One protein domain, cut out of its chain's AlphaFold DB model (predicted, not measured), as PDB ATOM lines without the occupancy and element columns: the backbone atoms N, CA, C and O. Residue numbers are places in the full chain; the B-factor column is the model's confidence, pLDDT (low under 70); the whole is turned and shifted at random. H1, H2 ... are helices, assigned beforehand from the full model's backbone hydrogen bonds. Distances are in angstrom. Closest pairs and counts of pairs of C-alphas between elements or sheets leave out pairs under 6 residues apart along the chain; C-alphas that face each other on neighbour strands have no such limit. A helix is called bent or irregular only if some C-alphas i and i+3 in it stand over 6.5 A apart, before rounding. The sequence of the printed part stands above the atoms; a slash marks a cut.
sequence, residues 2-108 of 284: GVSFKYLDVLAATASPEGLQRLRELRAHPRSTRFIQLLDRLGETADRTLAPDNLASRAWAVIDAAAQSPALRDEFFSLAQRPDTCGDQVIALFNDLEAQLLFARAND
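This is residues 2 to 108 of the 284 residues of a protein of Pseudomonas putida (UniProt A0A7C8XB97). A compact, layered cluster of crossed helices: H3 and H5 run side by side in opposite directions through the middle, with H1 and H2 crossing them on one side and the long H7 crossing them on the other. H6 lies across one end of the H3 and H5 pair and folds back into H7 as a helical hairpin, while the small H4 sits at the other end. The printed part has 107 residues with seven named helices, H1 to H7 in chain order, and no named strand; the class is all helix. It is compact, with a radius of gyration of the C-alphas of 12.8 A, and rounded, spanning 33 by 29 by 27 A.

H1, residues 7 to 12, begins at C-alpha 7 (-34.772, 5.779, 28.937). H2 is residues 17 to 28, 16.6 A long. H3 is residues 33 to 44, 17.6 A long; it is neither bent nor irregular, but only just: C-alphas 40 and 43 are 6.3 A apart. H4 is residues 47 to 50. H5, residues 52 to 68, is 24.3 A long and begins at C-alpha 52 (-30.455, -3.709, 31.663). H6 is residues 70 to 79, 14.3 A long. H7, residues 87 to 106, is 28.6 A long and ends at C-alpha 106 (-32.958, -13.918, 7.659).

H3 is the hub, touching four other helices. With residues 39 to 43 it touches H1, about perpendicular at 81 degrees; the closest C-alphas are those of Tyr 7 and Asp 40, 4.9 A apart. H3 and H2 only just touch, with 3 pairs of C-alphas within 8 A, and only at the corner; the closest are Arg 27 and Ile 36, 6.6 A. H3 and H6 only just touch, with 3 such pairs, and only at their ends, closest at Phe 35 and Phe 77, 5.5 A. H7, with residues 87 to 94, touches H3 at a steep tilt of 62 degrees, closest at Glu 44 and Gly 87, 5.2 A. H3 and H5 are close but not clearly touching, opposite ways at a shallow tilt of 11 degrees, closest at Leu 39 and Ala 59, 7.1 A. H5 touches H2, closest at Arg 22 and Ala 67, 5.8 A, and H7, closest at Val 62 and Glu 98, 6.8 A. H6 and H7 form a hairpin at a shallow tilt of 28 degrees, closest at Phe 76 and Leu 97, 6.0 A. H4 touches no helix but is near H5. Every O i to N i+4 pair is within hydrogen-bond range in H1, H2, H5, H6 and H7, and 6 of 8 in H3; H4 is too short for such a pair.

The C-alphas farthest apart are those of Gly 2 and Asp 108, 38.9 A. The printed part has no cut. No link is long; H6 to H7, with 7 residues between them, is short, and the others are tight. Mean pLDDT of the printed part is 92.1, with residues 2 to 5 under 70.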
ATOM      1  N   GLY A   2     -47.427  15.139  30.057       44.31
ATOM      2  CA  GLY A   2     -46.836  13.880  29.599       44.31
ATOM      3  C   GLY A   2     -45.734  13.442  30.553       44.31
ATOM      4  O   GLY A   2     -44.883  14.253  30.917       44.31
ATOM      5  N   VAL A   3     -45.772  12.186  30.985       45.75
ATOM      6  CA  VAL A   3     -44.661  11.574  31.713       45.75
ATOM      7  C   VAL A   3     -43.452  11.603  30.774       45.75
ATOM      8  O   VAL A   3     -43.503  11.060  29.675       45.75
ATOM      9  N   SER A   4     -42.396  12.327  31.155       51.09
ATOM     10  CA  SER A   4     -41.145  12.346  30.395       51.09
ATOM     11  C   SER A   4     -40.395  11.063  30.715       51.09
ATOM     12  O   SER A   4     -39.701  10.974  31.726       51.09
ATOM     13  N   PHE A   5     -40.551  10.072  29.853       64.31
ATOM     14  CA  PHE A   5     -39.718   8.883  29.862       64.31
ATOM     15  C   PHE A   5     -38.320   9.274  29.359       64.31
ATOM     16  O   PHE A   5     -38.194   9.989  28.371       64.31
ATOM     17  N   LYS A   6     -37.277   8.914  30.117       81.69
ATOM     18  CA  LYS A   6     -35.874   9.307  29.863       81.69
ATOM     19  C   LYS A   6     -34.990   8.113  29.517       81.69
ATOM     20  O   LYS A   6     -33.770   8.182  29.665       81.69
ATOM     21  N   TYR A   7     -35.574   6.977  29.145       91.31
ATOM     22  CA  TYR A   7     -34.772   5.779  28.937       91.31
ATOM     23  C   TYR A   7     -33.858   5.913  27.723       91.31
ATOM     24  O   TYR A   7     -32.702   5.508  27.807       91.31
ATOM     25  N   LEU A   8     -34.302   6.565  26.643       91.38
ATOM     26  CA  LEU A   8     -33.418   6.849  25.516       91.38
ATOM     27  C   LEU A   8     -32.260   7.774  25.904       91.38
ATOM     28  O   LEU A   8     -31.192   7.654  25.319       91.38
ATOM     29  N   ASP A   9     -32.423   8.656  26.895       90.19
ATOM     30  CA  ASP A   9     -31.311   9.475  27.398       90.19
ATOM     31  C   ASP A   9     -30.292   8.614  28.160       90.19
ATOM     32  O   ASP A   9     -29.085   8.813  28.027       90.19
ATOM     33  N   VAL A  10     -30.768   7.615  28.911       88.62
ATOM     34  CA  VAL A  10     -29.903   6.612  29.555       88.62
ATOM     35  C   VAL A  10     -29.177   5.768  28.504       88.62
ATOM     36  O   VAL A  10     -27.970   5.579  28.618       88.62
ATOM     37  N   LEU A  11     -29.879   5.307  27.464       89.19
ATOM     38  CA  LEU A  11     -29.282   4.557  26.353       89.19
ATOM     39  C   LEU A  11     -28.266   5.388  25.564       89.19
ATOM     40  O   LEU A  11     -27.245   4.866  25.127       89.19
ATOM     41  N   ALA A  12     -28.538   6.680  25.386       90.56
ATOM     42  CA  ALA A  12     -27.665   7.610  24.689       90.56
ATOM     43  C   ALA A  12     -26.372   7.908  25.467       90.56
ATOM     44  O   ALA A  12     -25.346   8.182  24.850       90.56
ATOM     45  N   ALA A  13     -26.389   7.836  26.803       89.88
ATOM     46  CA  ALA A  13     -25.241   8.194  27.638       89.88
ATOM     47  C   ALA A  13     -23.991   7.328  27.387       89.88
ATOM     48  O   ALA A  13     -22.873   7.783  27.624       89.88
ATOM     49  N   THR A  14     -24.171   6.098  26.904       85.94
ATOM     50  CA  THR A  14     -23.091   5.143  26.601       85.94
ATOM     51  C   THR A  14     -22.920   4.891  25.101       85.94
ATOM     52  O   THR A  14     -22.114   4.049  24.707       85.94
ATOM     53  N   ALA A  15     -23.665   5.604  24.253       90.62
ATOM     54  CA  ALA A  15     -23.681   5.381  22.814       90.62
ATOM     55  C   ALA A  15     -22.497   6.041  22.096       90.62
ATOM     56  O   ALA A  15     -22.008   7.100  22.492       90.62
ATOM     57  N   SER A  16     -22.073   5.443  20.979       93.00
ATOM     58  CA  SER A  16     -21.096   6.068  20.084       93.00
ATOM     59  C   SER A  16     -21.686   7.312  19.394       93.00
ATOM     60  O   SER A  16     -22.914   7.431  19.281       93.00
ATOM     61  N   PRO A  17     -20.852   8.232  18.869       94.94
ATOM     62  CA  PRO A  17     -21.326   9.376  18.087       94.94
ATOM     63  C   PRO A  17     -22.243   8.983  16.916       94.94
ATOM     64  O   PRO A  17     -23.243   9.654  16.655       94.94
ATOM     65  N   GLU A  18     -21.948   7.869  16.245       93.94
ATOM     66  CA  GLU A  18     -22.750   7.313  15.152       93.94
ATOM     67  C   GLU A  18     -24.097   6.778  15.660       93.94
ATOM     68  O   GLU A  18     -25.133   7.006  15.034       93.94
ATOM     69  N   GLY A  19     -24.121   6.110  16.819       92.94
ATOM     70  CA  GLY A  19     -25.363   5.708  17.492       92.94
ATOM     71  C   GLY A  19     -26.255   6.905  17.823       92.94
ATOM     72  O   GLY A  19     -27.444   6.915  17.498       92.94
ATOM     73  N   LEU A  20     -25.668   7.965  18.380       94.25
ATOM     74  CA  LEU A  20     -26.377   9.209  18.687       94.25
ATOM     75  C   LEU A  20     -26.911   9.910  17.435       94.25
ATOM     76  O   LEU A  20     -27.994  10.497  17.471       94.25
ATOM     77  N   GLN A  21     -26.169   9.879  16.327       95.00
ATOM     78  CA  GLN A  21     -26.632  10.431  15.055       95.00
ATOM     79  C   GLN A  21     -27.851   9.665  14.530       95.00
ATOM     80  O   GLN A  21     -28.874  10.290  14.253       95.00
ATOM     81  N   ARG A  22     -27.787   8.328  14.493       95.19
ATOM     82  CA  ARG A  22     -28.906   7.471  14.062       95.19
ATOM     83  C   ARG A  22     -30.167   7.718  14.891       95.19
ATOM     84  O   ARG A  22     -31.251   7.901  14.341       95.19
ATOM     85  N   LEU A  23     -30.028   7.812  16.214       95.06
ATOM     86  CA  LEU A  23     -31.155   8.114  17.098       95.06
ATOM     87  C   LEU A  23     -31.744   9.514  16.841       95.06
ATOM     88  O   LEU A  23     -32.965   9.679  16.851       95.06
ATOM     89  N   ARG A  24     -30.905  10.529  16.587       94.44
ATOM     90  CA  ARG A  24     -31.369  11.886  16.242       94.44
ATOM     91  C   ARG A  24     -32.150  11.912  14.932       94.44
ATOM     92  O   ARG A  24     -33.195  12.555  14.874       94.44
ATOM     93  N   GLU A  25     -31.675  11.208  13.911       95.06
ATOM     94  CA  GLU A  25     -32.351  11.106  12.613       95.06
ATOM     95  C   GLU A  25     -33.721  10.438  12.745       95.06
ATOM     96  O   GLU A  25     -34.716  10.956  12.234       95.06
ATOM     97  N   LEU A  26     -33.807   9.343  13.507       95.69
ATOM     98  CA  LEU A  26     -35.083   8.685  13.785       95.69
ATOM     99  C   LEU A  26     -36.040   9.604  14.551       95.69
ATOM    100  O   LEU A  26     -37.203   9.709  14.170       95.69
ATOM    101  N   ARG A  27     -35.568  10.325  15.576       94.81
ATOM    102  CA  ARG A  27     -36.382  11.305  16.323       94.81
ATOM    103  C   ARG A  27     -36.921  12.435  15.442       94.81
ATOM    104  O   ARG A  27     -38.021  12.914  15.691       94.81
ATOM    105  N   ALA A  28     -36.173  12.854  14.423       95.06
ATOM    106  CA  ALA A  28     -36.597  13.903  13.495       95.06
ATOM    107  C   ALA A  28     -37.612  13.417  12.442       95.06
ATOM    108  O   ALA A  28     -38.236  14.235  11.764       95.06
ATOM    109  N   HIS A  29     -37.784  12.103  12.281       96.56
ATOM    110  CA  HIS A  29     -38.673  11.555  11.266       96.56
ATOM    111  C   HIS A  29     -40.158  11.790  11.629       96.56
ATOM    112  O   HIS A  29     -40.594  11.362  12.695       96.56
ATOM    113  N   PRO A  30     -41.001  12.362  10.743       93.94
ATOM    114  CA  PRO A  30     -42.371  12.773  11.095       93.94
ATOM    115  C   PRO A  30     -43.266  11.655  11.654       93.94
ATOM    116  O   PRO A  30     -44.124  11.891  12.500       93.94
ATOM    117  N   ARG A  31     -43.061  10.420  11.181       95.31
ATOM    118  CA  ARG A  31     -43.828   9.231  11.594       95.31
ATOM    119  C   ARG A  31     -43.259   8.476  12.805       95.31
ATOM    120  O   ARG A  31     -43.855   7.488  13.211       95.31
ATOM    121  N   SER A  32     -42.136   8.901  13.392       95.88
ATOM    122  CA  SER A  32     -41.451   8.107  14.427       95.88
ATOM    123  C   SER A  32     -42.007   8.280  15.839       95.88
ATOM    124  O   SER A  32     -41.578   7.566  16.737       95.88
ATOM    125  N   THR A  33     -42.954   9.202  16.057       95.25
ATOM    126  CA  THR A  33     -43.408   9.598  17.404       95.25
ATOM    127  C   THR A  33     -43.751   8.400  18.295       95.25
ATOM    128  O   THR A  33     -43.220   8.304  19.398       95.25
ATOM    129  N   ARG A  34     -44.591   7.465  17.825       95.81
ATOM    130  CA  ARG A  34     -44.958   6.276  18.611       95.81
ATOM    131  C   ARG A  34     -43.805   5.299  18.804       95.81
ATOM    132  O   ARG A  34     -43.647   4.766  19.890       95.81
ATOM    133  N   PHE A  35     -42.963   5.116  17.793       97.06
ATOM    134  CA  PHE A  35     -41.776   4.268  17.894       97.06
ATOM    135  C   PHE A  35     -40.766   4.797  18.922       97.06
ATOM    136  O   PHE A  35     -40.281   4.042  19.757       97.06
ATOM    137  N   ILE A  36     -40.486   6.102  18.912       96.38
ATOM    138  CA  ILE A  36     -39.612   6.738  19.906       96.38
ATOM    139  C   ILE A  36     -40.224   6.638  21.304       96.38
ATOM    140  O   ILE A  36     -39.508   6.305  22.242       96.38
ATOM    141  N   GLN A  37     -41.537   6.862  21.436       95.12
ATOM    142  CA  GLN A  37     -42.244   6.671  22.704       95.12
ATOM    143  C   GLN A  37     -42.106   5.234  23.207       95.12
ATOM    144  O   GLN A  37     -41.685   5.051  24.339       95.12
ATOM    145  N   LEU A  38     -42.380   4.229  22.372       96.75
ATOM    146  CA  LEU A  38     -42.219   2.817  22.724       96.75
ATOM    147  C   LEU A  38     -40.807   2.523  23.249       96.75
ATOM    148  O   LEU A  38     -40.658   1.921  24.311       96.75
ATOM    149  N   LEU A  39     -39.770   2.983  22.538       96.50
ATOM    150  CA  LEU A  39     -38.383   2.801  22.967       96.50
ATOM    151  C   LEU A  39     -38.090   3.499  24.299       96.50
ATOM    152  O   LEU A  39     -37.425   2.921  25.151       96.50
ATOM    153  N   ASP A  40     -38.593   4.714  24.511       95.38
ATOM    154  CA  ASP A  40     -38.449   5.428  25.783       95.38
ATOM    155  C   ASP A  40     -39.162   4.711  26.942       95.38
ATOM    156  O   ASP A  40     -38.669   4.689  28.075       95.38
ATOM    157  N   ARG A  41     -40.302   4.081  26.660       95.50
ATOM    158  CA  ARG A  41     -41.083   3.319  27.635       95.50
ATOM    159  C   ARG A  41     -40.470   1.971  28.000       95.50
ATOM    160  O   ARG A  41     -40.853   1.401  29.018       95.50
ATOM    161  N   LEU A  42     -39.456   1.485  27.275       96.06
ATOM    162  CA  LEU A  42     -38.701   0.289  27.686       96.06
ATOM    163  C   LEU A  42     -38.114   0.434  29.100       96.06
ATOM    164  O   LEU A  42     -37.947  -0.561  29.807       96.06
ATOM    165  N   GLY A  43     -37.864   1.668  29.551       94.06
ATOM    166  CA  GLY A  43     -37.437   1.956  30.919       94.06
ATOM    167  C   GLY A  43     -38.467   1.617  32.004       94.06
ATOM    168  O   GLY A  43     -38.091   1.555  33.171       94.06
ATOM    169  N   GLU A  44     -39.731   1.394  31.647       92.88
ATOM    170  CA  GLU A  44     -40.786   0.956  32.567       92.88
ATOM    171  C   GLU A  44     -40.847  -0.567  32.712       92.88
ATOM    172  O   GLU A  44     -41.499  -1.045  33.630       92.88
ATOM    173  N   THR A  45     -40.204  -1.331  31.824       94.56
ATOM    174  CA  THR A  45     -40.331  -2.796  31.752       94.56
ATOM    175  C   THR A  45     -39.566  -3.504  32.872       94.56
ATOM    176  O   THR A  45     -38.594  -2.975  33.418       94.56
ATOM    177  N   ALA A  46     -39.939  -4.749  33.180       93.69
ATOM    178  CA  ALA A  46     -39.186  -5.576  34.127       93.69
ATOM    179  C   ALA A  46     -37.724  -5.791  33.680       93.69
ATOM    180  O   ALA A  46     -36.801  -5.728  34.500       93.69
ATOM    181  N   ASP A  47     -37.496  -5.952  32.370       94.44
ATOM    182  CA  ASP A  47     -36.171  -6.142  31.763       94.44
ATOM    183  C   ASP A  47     -35.215  -4.980  32.062       94.44
ATOM    184  O   ASP A  47     -34.011  -5.201  32.200       94.44
ATOM    185  N   ARG A  48     -35.723  -3.755  32.266       94.44
ATOM    186  CA  ARG A  48     -34.884  -2.617  32.666       94.44
ATOM    187  C   ARG A  48     -34.149  -2.873  33.981       94.44
ATOM    188  O   ARG A  48     -33.059  -2.334  34.178       94.44
ATOM    189  N   THR A  49     -34.745  -3.647  34.881       93.44
ATOM    190  CA  THR A  49     -34.154  -3.980  36.183       93.44
ATOM    191  C   THR A  49     -33.443  -5.327  36.137       93.44
ATOM    192  O   THR A  49     -32.338  -5.446  36.655       93.44
ATOM    193  N   LEU A  50     -34.061  -6.326  35.504       94.44
ATOM    194  CA  LEU A  50     -33.567  -7.704  35.501       94.44
ATOM    195  C   LEU A  50     -32.387  -7.922  34.547       94.44
ATOM    196  O   LEU A  50     -31.503  -8.719  34.848       94.44
ATOM    197  N   ALA A  51     -32.370  -7.226  33.408       94.00
ATOM    198  CA  ALA A  51     -31.386  -7.427  32.348       94.00
ATOM    199  C   ALA A  51     -31.076  -6.114  31.582       94.00
ATOM    200  O   ALA A  51     -31.242  -6.060  30.361       94.00
ATOM    201  N   PRO A  52     -30.612  -5.042  32.261       93.38
ATOM    202  CA  PRO A  52     -30.455  -3.709  31.663       93.38
ATOM    203  C   PRO A  52     -29.538  -3.678  30.434       93.38
ATOM    204  O   PRO A  52     -29.880  -3.035  29.441       93.38
ATOM    205  N   ASP A  53     -28.402  -4.381  30.478       93.69
ATOM    206  CA  ASP A  53     -27.439  -4.412  29.369       93.69
ATOM    207  C   ASP A  53     -27.987  -5.193  28.167       93.69
ATOM    208  O   ASP A  53     -27.815  -4.788  27.016       93.69
ATOM    209  N   ASN A  54     -28.710  -6.288  28.431       93.75
ATOM    210  CA  ASN A  54     -29.390  -7.060  27.395       93.75
ATOM    211  C   ASN A  54     -30.487  -6.227  26.717       93.75
ATOM    212  O   ASN A  54     -30.520  -6.151  25.488       93.75
ATOM    213  N   LEU A  55     -31.336  -5.559  27.507       95.88
ATOM    214  CA  LEU A  55     -32.386  -4.678  26.996       95.88
ATOM    215  C   LEU A  55     -31.794  -3.545  26.151       95.88
ATOM    216  O   LEU A  55     -32.286  -3.273  25.058       95.88
ATOM    217  N   ALA A  56     -30.699  -2.933  26.611       95.31
ATOM    218  CA  ALA A  56     -30.008  -1.887  25.866       95.31
ATOM    219  C   ALA A  56     -29.454  -2.395  24.528       95.31
ATOM    220  O   ALA A  56     -29.662  -1.756  23.495       95.31
ATOM    221  N   SER A  57     -28.798  -3.558  24.523       94.94
ATOM    222  CA  SER A  57     -28.278  -4.173  23.297       94.94
ATOM    223  C   SER A  57     -29.390  -4.464  22.285       94.94
ATOM    224  O   SER A  57     -29.216  -4.228  21.089       94.94
ATOM    225  N   ARG A  58     -30.534  -4.971  22.751       96.19
ATOM    226  CA  ARG A  58     -31.705  -5.257  21.913       96.19
ATOM    227  C   ARG A  58     -32.333  -3.979  21.364       96.19
ATOM    228  O   ARG A  58     -32.615  -3.901  20.169       96.19
ATOM    229  N   ALA A  59     -32.485  -2.949  22.198       96.81
ATOM    230  CA  ALA A  59     -33.005  -1.648  21.777       96.81
ATOM    231  C   ALA A  59     -32.124  -1.023  20.686       96.81
ATOM    232  O   ALA A  59     -32.636  -0.574  19.659       96.81
ATOM    233  N   TRP A  60     -30.798  -1.069  20.853       96.94
ATOM    234  CA  TRP A  60     -29.861  -0.603  19.832       96.94
ATOM    235  C   TRP A  60     -29.930  -1.422  18.544       96.94
ATOM    236  O   TRP A  60     -29.893  -0.837  17.468       96.94
ATOM    237  N   ALA A  61     -30.121  -2.741  18.612       96.69
ATOM    238  CA  ALA A  61     -30.306  -3.555  17.411       96.69
ATOM    239  C   ALA A  61     -31.529  -3.113  16.580       96.69
ATOM    240  O   ALA A  61     -31.447  -3.062  15.352       96.69
ATOM    241  N   VAL A  62     -32.638  -2.755  17.239       97.81
ATOM    242  CA  VAL A  62     -33.851  -2.232  16.585       97.81
ATOM    243  C   VAL A  62     -33.629  -0.816  16.037       97.81
ATOM    244  O   VAL A  62     -33.991  -0.542  14.891       97.81
ATOM    245  N   ILE A  63     -32.995   0.074  16.810       97.38
ATOM    246  CA  ILE A  63     -32.638   1.440  16.377       97.38
ATOM    247  C   ILE A  63     -31.751   1.399  15.129       97.38
ATOM    248  O   ILE A  63     -32.005   2.099  14.147       97.38
ATOM    249  N   ASP A  64     -30.730   0.552  15.149       96.56
ATOM    250  CA  ASP A  64     -29.754   0.429  14.078       96.56
ATOM    251  C   ASP A  64     -30.407  -0.060  12.788       96.56
ATOM    252  O   ASP A  64     -30.173   0.505  11.718       96.56
ATOM    253  N   ALA A  65     -31.281  -1.058  12.897       96.75
ATOM    254  CA  ALA A  65     -31.999  -1.604  11.758       96.75
ATOM    255  C   ALA A  65     -32.998  -0.597  11.156       96.75
ATOM    256  O   ALA A  65     -33.065  -0.451   9.934       96.75
ATOM    257  N   ALA A  66     -33.707   0.166  11.996       97.69
ATOM    258  CA  ALA A  66     -34.592   1.247  11.551       97.69
ATOM    259  C   ALA A  66     -33.824   2.388  10.857       97.69
ATOM    260  O   ALA A  66     -34.321   3.026   9.925       97.69
ATOM    261  N   ALA A  67     -32.600   2.678  11.297       96.31
ATOM    262  CA  ALA A  67     -31.769   3.684  10.648       96.31
ATOM    263  C   ALA A  67     -31.297   3.216   9.257       96.31
ATOM    264  O   ALA A  67     -31.314   3.996   8.307       96.31
ATOM    265  N   GLN A  68     -30.930   1.939   9.126       94.62
ATOM    266  CA  GLN A  68     -30.332   1.378   7.909       94.62
ATOM    267  C   GLN A  68     -31.350   1.036   6.811       94.62
ATOM    268  O   GLN A  68     -31.040   1.190   5.632       94.62
ATOM    269  N   SER A  69     -32.560   0.593   7.167       95.88
ATOM    270  CA  SER A  69     -33.559   0.120   6.199       95.88
ATOM    271  C   SER A  69     -34.842   0.952   6.253       95.88
ATOM    272  O   SER A  69     -35.585   0.865   7.232       95.88
ATOM    273  N   PRO A  70     -35.162   1.737   5.202       95.94
ATOM    274  CA  PRO A  70     -36.426   2.468   5.128       95.94
ATOM    275  C   PRO A  70     -37.667   1.571   5.203       95.94
ATOM    276  O   PRO A  70     -38.639   1.951   5.846       95.94
ATOM    277  N   ALA A  71     -37.624   0.383   4.590       94.81
ATOM    278  CA  ALA A  71     -38.739  -0.560   4.617       94.81
ATOM    279  C   ALA A  71     -38.999  -1.077   6.041       94.81
ATOM    280  O   ALA A  71     -40.121  -0.997   6.534       94.81
ATOM    281  N   LEU A  72     -37.943  -1.514   6.733       96.00
ATOM    282  CA  LEU A  72     -38.058  -2.019   8.101       96.00
ATOM    283  C   LEU A  72     -38.413  -0.904   9.095       96.00
ATOM    284  O   LEU A  72     -39.172  -1.118  10.034       96.00
ATOM    285  N   ARG A  73     -37.913   0.315   8.864       97.94
ATOM    286  CA  ARG A  73     -38.306   1.501   9.633       97.94
ATOM    287  C   ARG A  73     -39.804   1.756   9.555       97.94
ATOM    288  O   ARG A  73     -40.430   2.006  10.581       97.94
ATOM    289  N   ASP A  74     -40.366   1.708   8.352       97.12
ATOM    290  CA  ASP A  74     -41.791   1.934   8.137       97.12
ATOM    291  C   ASP A  74     -42.642   0.839   8.787       97.12
ATOM    292  O   ASP A  74     -43.667   1.142   9.402       97.12
ATOM    293  N   GLU A  75     -42.183  -0.409   8.730       96.75
ATOM    294  CA  GLU A  75     -42.812  -1.529   9.425       96.75
ATOM    295  C   GLU A  75     -42.776  -1.357  10.948       96.75
ATOM    296  O   GLU A  75     -43.815  -1.452  11.604       96.75
ATOM    297  N   PHE A  76     -41.620  -1.012  11.523       98.12
ATOM    298  CA  PHE A  76     -41.505  -0.756  12.958       98.12
ATOM    299  C   PHE A  76     -42.369   0.419  13.407       98.12
ATOM    300  O   PHE A  76     -43.005   0.352  14.458       98.12
ATOM    301  N   PHE A  77     -42.427   1.489  12.611       97.62
ATOM    302  CA  PHE A  77     -43.297   2.626  12.896       97.62
ATOM    303  C   PHE A  77     -44.764   2.218  12.870       97.62
ATOM    304  O   PHE A  77     -45.508   2.648  13.742       97.62
ATOM    305  N   SER A  78     -45.169   1.373  11.919       96.75
ATOM    306  CA  SER A  78     -46.529   0.838  11.849       96.75
ATOM    307  C   SER A  78     -46.862  -0.032  13.064       96.75
ATOM    308  O   SER A  78     -47.883   0.184  13.715       96.75
ATOM    309  N   LEU A  79     -45.981  -0.969  13.429       95.88
ATOM    310  CA  LEU A  79     -46.181  -1.846  14.585       95.88
ATOM    311  C   LEU A  79     -46.296  -1.058  15.891       95.88
ATOM    312  O   LEU A  79     -47.183  -1.355  16.689       95.88
ATOM    313  N   ALA A  80     -45.462  -0.029  16.071       96.12
ATOM    314  CA  ALA A  80     -45.467   0.829  17.254       96.12
ATOM    315  C   ALA A  80     -46.759   1.651  17.429       96.12
ATOM    316  O   ALA A  80     -46.956   2.248  18.481       96.12
ATOM    317  N   GLN A  81     -47.652   1.696  16.432       94.62
ATOM    318  CA  GLN A  81     -48.959   2.347  16.574       94.62
ATOM    319  C   GLN A  81     -49.928   1.557  17.462       94.62
ATOM    320  O   GLN A  81     -50.941   2.122  17.886       94.62
ATOM    321  N   ARG A  82     -49.660   0.266  17.708       91.06
ATOM    322  CA  ARG A  82     -50.493  -0.566  18.582       91.06
ATOM    323  C   ARG A  82     -50.509   0.002  20.004       91.06
ATOM    324  O   ARG A  82     -49.485   0.507  20.457       91.06
ATOM    325  N   PRO A  83     -51.663  -0.036  20.688       84.81
ATOM    326  CA  PRO A  83     -51.782   0.534  22.018       84.81
ATOM    327  C   PRO A  83     -50.929  -0.241  23.023       84.81
ATOM    328  O   PRO A  83     -50.939  -1.467  23.064       84.81
ATOM    329  N   ASP A  84     -50.231   0.510  23.861       83.69
ATOM    330  CA  ASP A  84     -49.467   0.029  24.997       83.69
ATOM    331  C   ASP A  84     -49.815   0.900  26.209       83.69
ATOM    332  O   ASP A  84     -49.665   2.122  26.199       83.69
ATOM    333  N   THR A  85     -50.319   0.298  27.281       82.94
ATOM    334  CA  THR A  85     -50.773   1.029  28.477       82.94
ATOM    335  C   THR A  85     -49.907   0.732  29.696       82.94
ATOM    336  O   THR A  85     -49.634   1.642  30.477       82.94
ATOM    337  N   CYS A  86     -49.355  -0.478  29.801       85.94
ATOM    338  CA  CYS A  86     -48.446  -0.897  30.868       85.94
ATOM    339  C   CYS A  86     -47.086  -1.370  30.322       85.94
ATOM    340  O   CYS A  86     -46.939  -1.640  29.130       85.94
ATOM    341  N   GLY A  87     -46.087  -1.497  31.204       86.75
ATOM    342  CA  GLY A  87     -44.746  -1.964  30.826       86.75
ATOM    343  C   GLY A  87     -44.720  -3.383  30.237       86.75
ATOM    344  O   GLY A  87     -43.864  -3.685  29.411       86.75
ATOM    345  N   ASP A  88     -45.688  -4.233  30.577       89.81
ATOM    346  CA  ASP A  88     -45.802  -5.578  30.006       89.81
ATOM    347  C   ASP A  88     -46.284  -5.540  28.540       89.81
ATOM    348  O   ASP A  88     -45.726  -6.210  27.671       89.81
ATOM    349  N   GLN A  89     -47.229  -4.657  28.206       90.81
ATOM    350  CA  GLN A  89     -47.612  -4.406  26.806       90.81
ATOM    351  C   GLN A  89     -46.468  -3.768  26.009       90.81
ATOM    352  O   GLN A  89     -46.263  -4.120  24.848       90.81
ATOM    353  N   VAL A  90     -45.677  -2.894  26.640       94.94
ATOM    354  CA  VAL A  90     -44.475  -2.303  26.031       94.94
ATOM    355  C   VAL A  90     -43.462  -3.383  25.643       94.94
ATOM    356  O   VAL A  90     -42.995  -3.390  24.503       94.94
ATOM    357  N   ILE A  91     -43.114  -4.305  26.550       95.50
ATOM    358  CA  ILE A  91     -42.103  -5.334  26.253       95.50
ATOM    359  C   ILE A  91     -42.606  -6.363  25.234       95.50
ATOM    360  O   ILE A  91     -41.840  -6.778  24.365       95.50
ATOM    361  N   ALA A  92     -43.899  -6.709  25.267       93.06
ATOM    362  CA  ALA A  92     -44.512  -7.572  24.261       93.06
ATOM    363  C   ALA A  92     -44.482  -6.924  22.865       93.06
ATOM    364  O   ALA A  92     -44.025  -7.541  21.903       93.06
ATOM    365  N   LEU A  93     -44.879  -5.652  22.764       95.06
ATOM    366  CA  LEU A  93     -44.833  -4.895  21.514       95.06
ATOM    367  C   LEU A  93     -43.394  -4.735  20.995       95.06
ATOM    368  O   LEU A  93     -43.145  -4.864  19.797       95.06
ATOM    369  N   PHE A  94     -42.430  -4.500  21.884       97.06
ATOM    370  CA  PHE A  94     -41.020  -4.444  21.511       97.06
ATOM    371  C   PHE A  94     -40.506  -5.781  20.962       97.06
ATOM    372  O   PHE A  94     -39.820  -5.796  19.941       97.06
ATOM    373  N   ASN A  95     -40.889  -6.907  21.565       94.38
ATOM    374  CA  ASN A  95     -40.525  -8.218  21.039       94.38
ATOM    375  C   ASN A  95     -41.086  -8.492  19.638       94.38
ATOM    376  O   ASN A  95     -40.457  -9.221  18.871       94.38
ATOM    377  N   ASP A  96     -42.233  -7.920  19.279       93.44
ATOM    378  CA  ASP A  96     -42.763  -8.050  17.921       93.44
ATOM    379  C   ASP A  96     -41.896  -7.288  16.902       93.44
ATOM    380  O   ASP A  96     -41.704  -7.761  15.782       93.44
ATOM    381  N   LEU A  97     -41.296  -6.153  17.294       97.00
ATOM    382  CA  LEU A  97     -40.275  -5.482  16.473       97.00
ATOM    383  C   LEU A  97     -39.030  -6.359  16.311       97.00
ATOM    384  O   LEU A  97     -38.463  -6.453  15.224       97.00
ATOM    385  N   GLU A  98     -38.603  -7.024  17.385       95.69
ATOM    386  CA  GLU A  98     -37.458  -7.936  17.345       95.69
ATOM    387  C   GLU A  98     -37.727  -9.169  16.478       95.69
ATOM    388  O   GLU A  98     -36.819  -9.632  15.790       95.69
ATOM    389  N   ALA A  99     -38.962  -9.676  16.458       91.62
ATOM    390  CA  ALA A  99     -39.363 -10.736  15.543       91.62
ATOM    391  C   ALA A  99     -39.222 -10.279  14.083       91.62
ATOM    392  O   ALA A  99     -38.570 -10.967  13.296       91.62
ATOM    393  N   GLN A 100     -39.717  -9.085  13.735       92.69
ATOM    394  CA  GLN A 100     -39.529  -8.528  12.388       92.69
ATOM    395  C   GLN A 100     -38.059  -8.285  12.040       92.69
ATOM    396  O   GLN A 100     -37.625  -8.551  10.919       92.69
ATOM    397  N   LEU A 101     -37.244  -7.866  13.009       95.12
ATOM    398  CA  LEU A 101     -35.800  -7.758  12.817       95.12
ATOM    399  C   LEU A 101     -35.156  -9.113  12.484       95.12
ATOM    400  O   LEU A 101     -34.262  -9.174  11.638       95.12
ATOM    401  N   LEU A 102     -35.584 -10.200  13.131       92.62
ATOM    402  CA  LEU A 102     -35.096 -11.548  12.827       92.62
ATOM    403  C   LEU A 102     -35.481 -11.971  11.406       92.62
ATOM    404  O   LEU A 102     -34.617 -12.464  10.682       92.62
ATOM    405  N   PHE A 103     -36.725 -11.721  10.983       89.94
ATOM    406  CA  PHE A 103     -37.163 -11.983   9.608       89.94
ATOM    407  C   PHE A 103     -36.352 -11.176   8.587       89.94
ATOM    408  O   PHE A 103     -35.852 -11.738   7.613       89.94
ATOM    409  N   ALA A 104     -36.142  -9.881   8.835       91.12
ATOM    410  CA  ALA A 104     -35.348  -9.025   7.959       91.12
ATOM    411  C   ALA A 104     -33.896  -9.511   7.836       91.12
ATOM    412  O   ALA A 104     -33.362  -9.587   6.732       91.12
ATOM    413  N   ARG A 105     -33.271  -9.904   8.953       90.62
ATOM    414  CA  ARG A 105     -31.915 -10.477   8.964       90.62
ATOM    415  C   ARG A 105     -31.846 -11.823   8.258       90.62
ATOM    416  O   ARG A 105     -30.844 -12.105   7.609       90.62
ATOM    417  N   ALA A 106     -32.875 -12.657   8.384       88.88
ATOM    418  CA  ALA A 106     -32.958 -13.918   7.659       88.88
ATOM    419  C   ALA A 106     -33.050 -13.685   6.142       88.88
ATOM    420  O   ALA A 106     -32.478 -14.451   5.371       88.88
ATOM    421  N   ASN A 107     -33.705 -12.601   5.715       87.38
ATOM    422  CA  ASN A 107     -33.870 -12.249   4.306       87.38
ATOM    423  C   ASN A 107     -32.673 -11.496   3.687       87.38
ATOM    424  O   ASN A 107     -32.688 -11.200   2.491       87.38
ATOM    425  N   ASP A 108     -31.644 -11.166   4.470       88.31
ATOM    426  CA  ASP A 108     -30.471 -10.445   3.976       88.31
ATOM    427  C   ASP A 108     -29.607 -11.336   3.071       88.31
ATOM    428  O   ASP A 108     -28.847 -12.187   3.536       88.31
TER     429      ASP A 108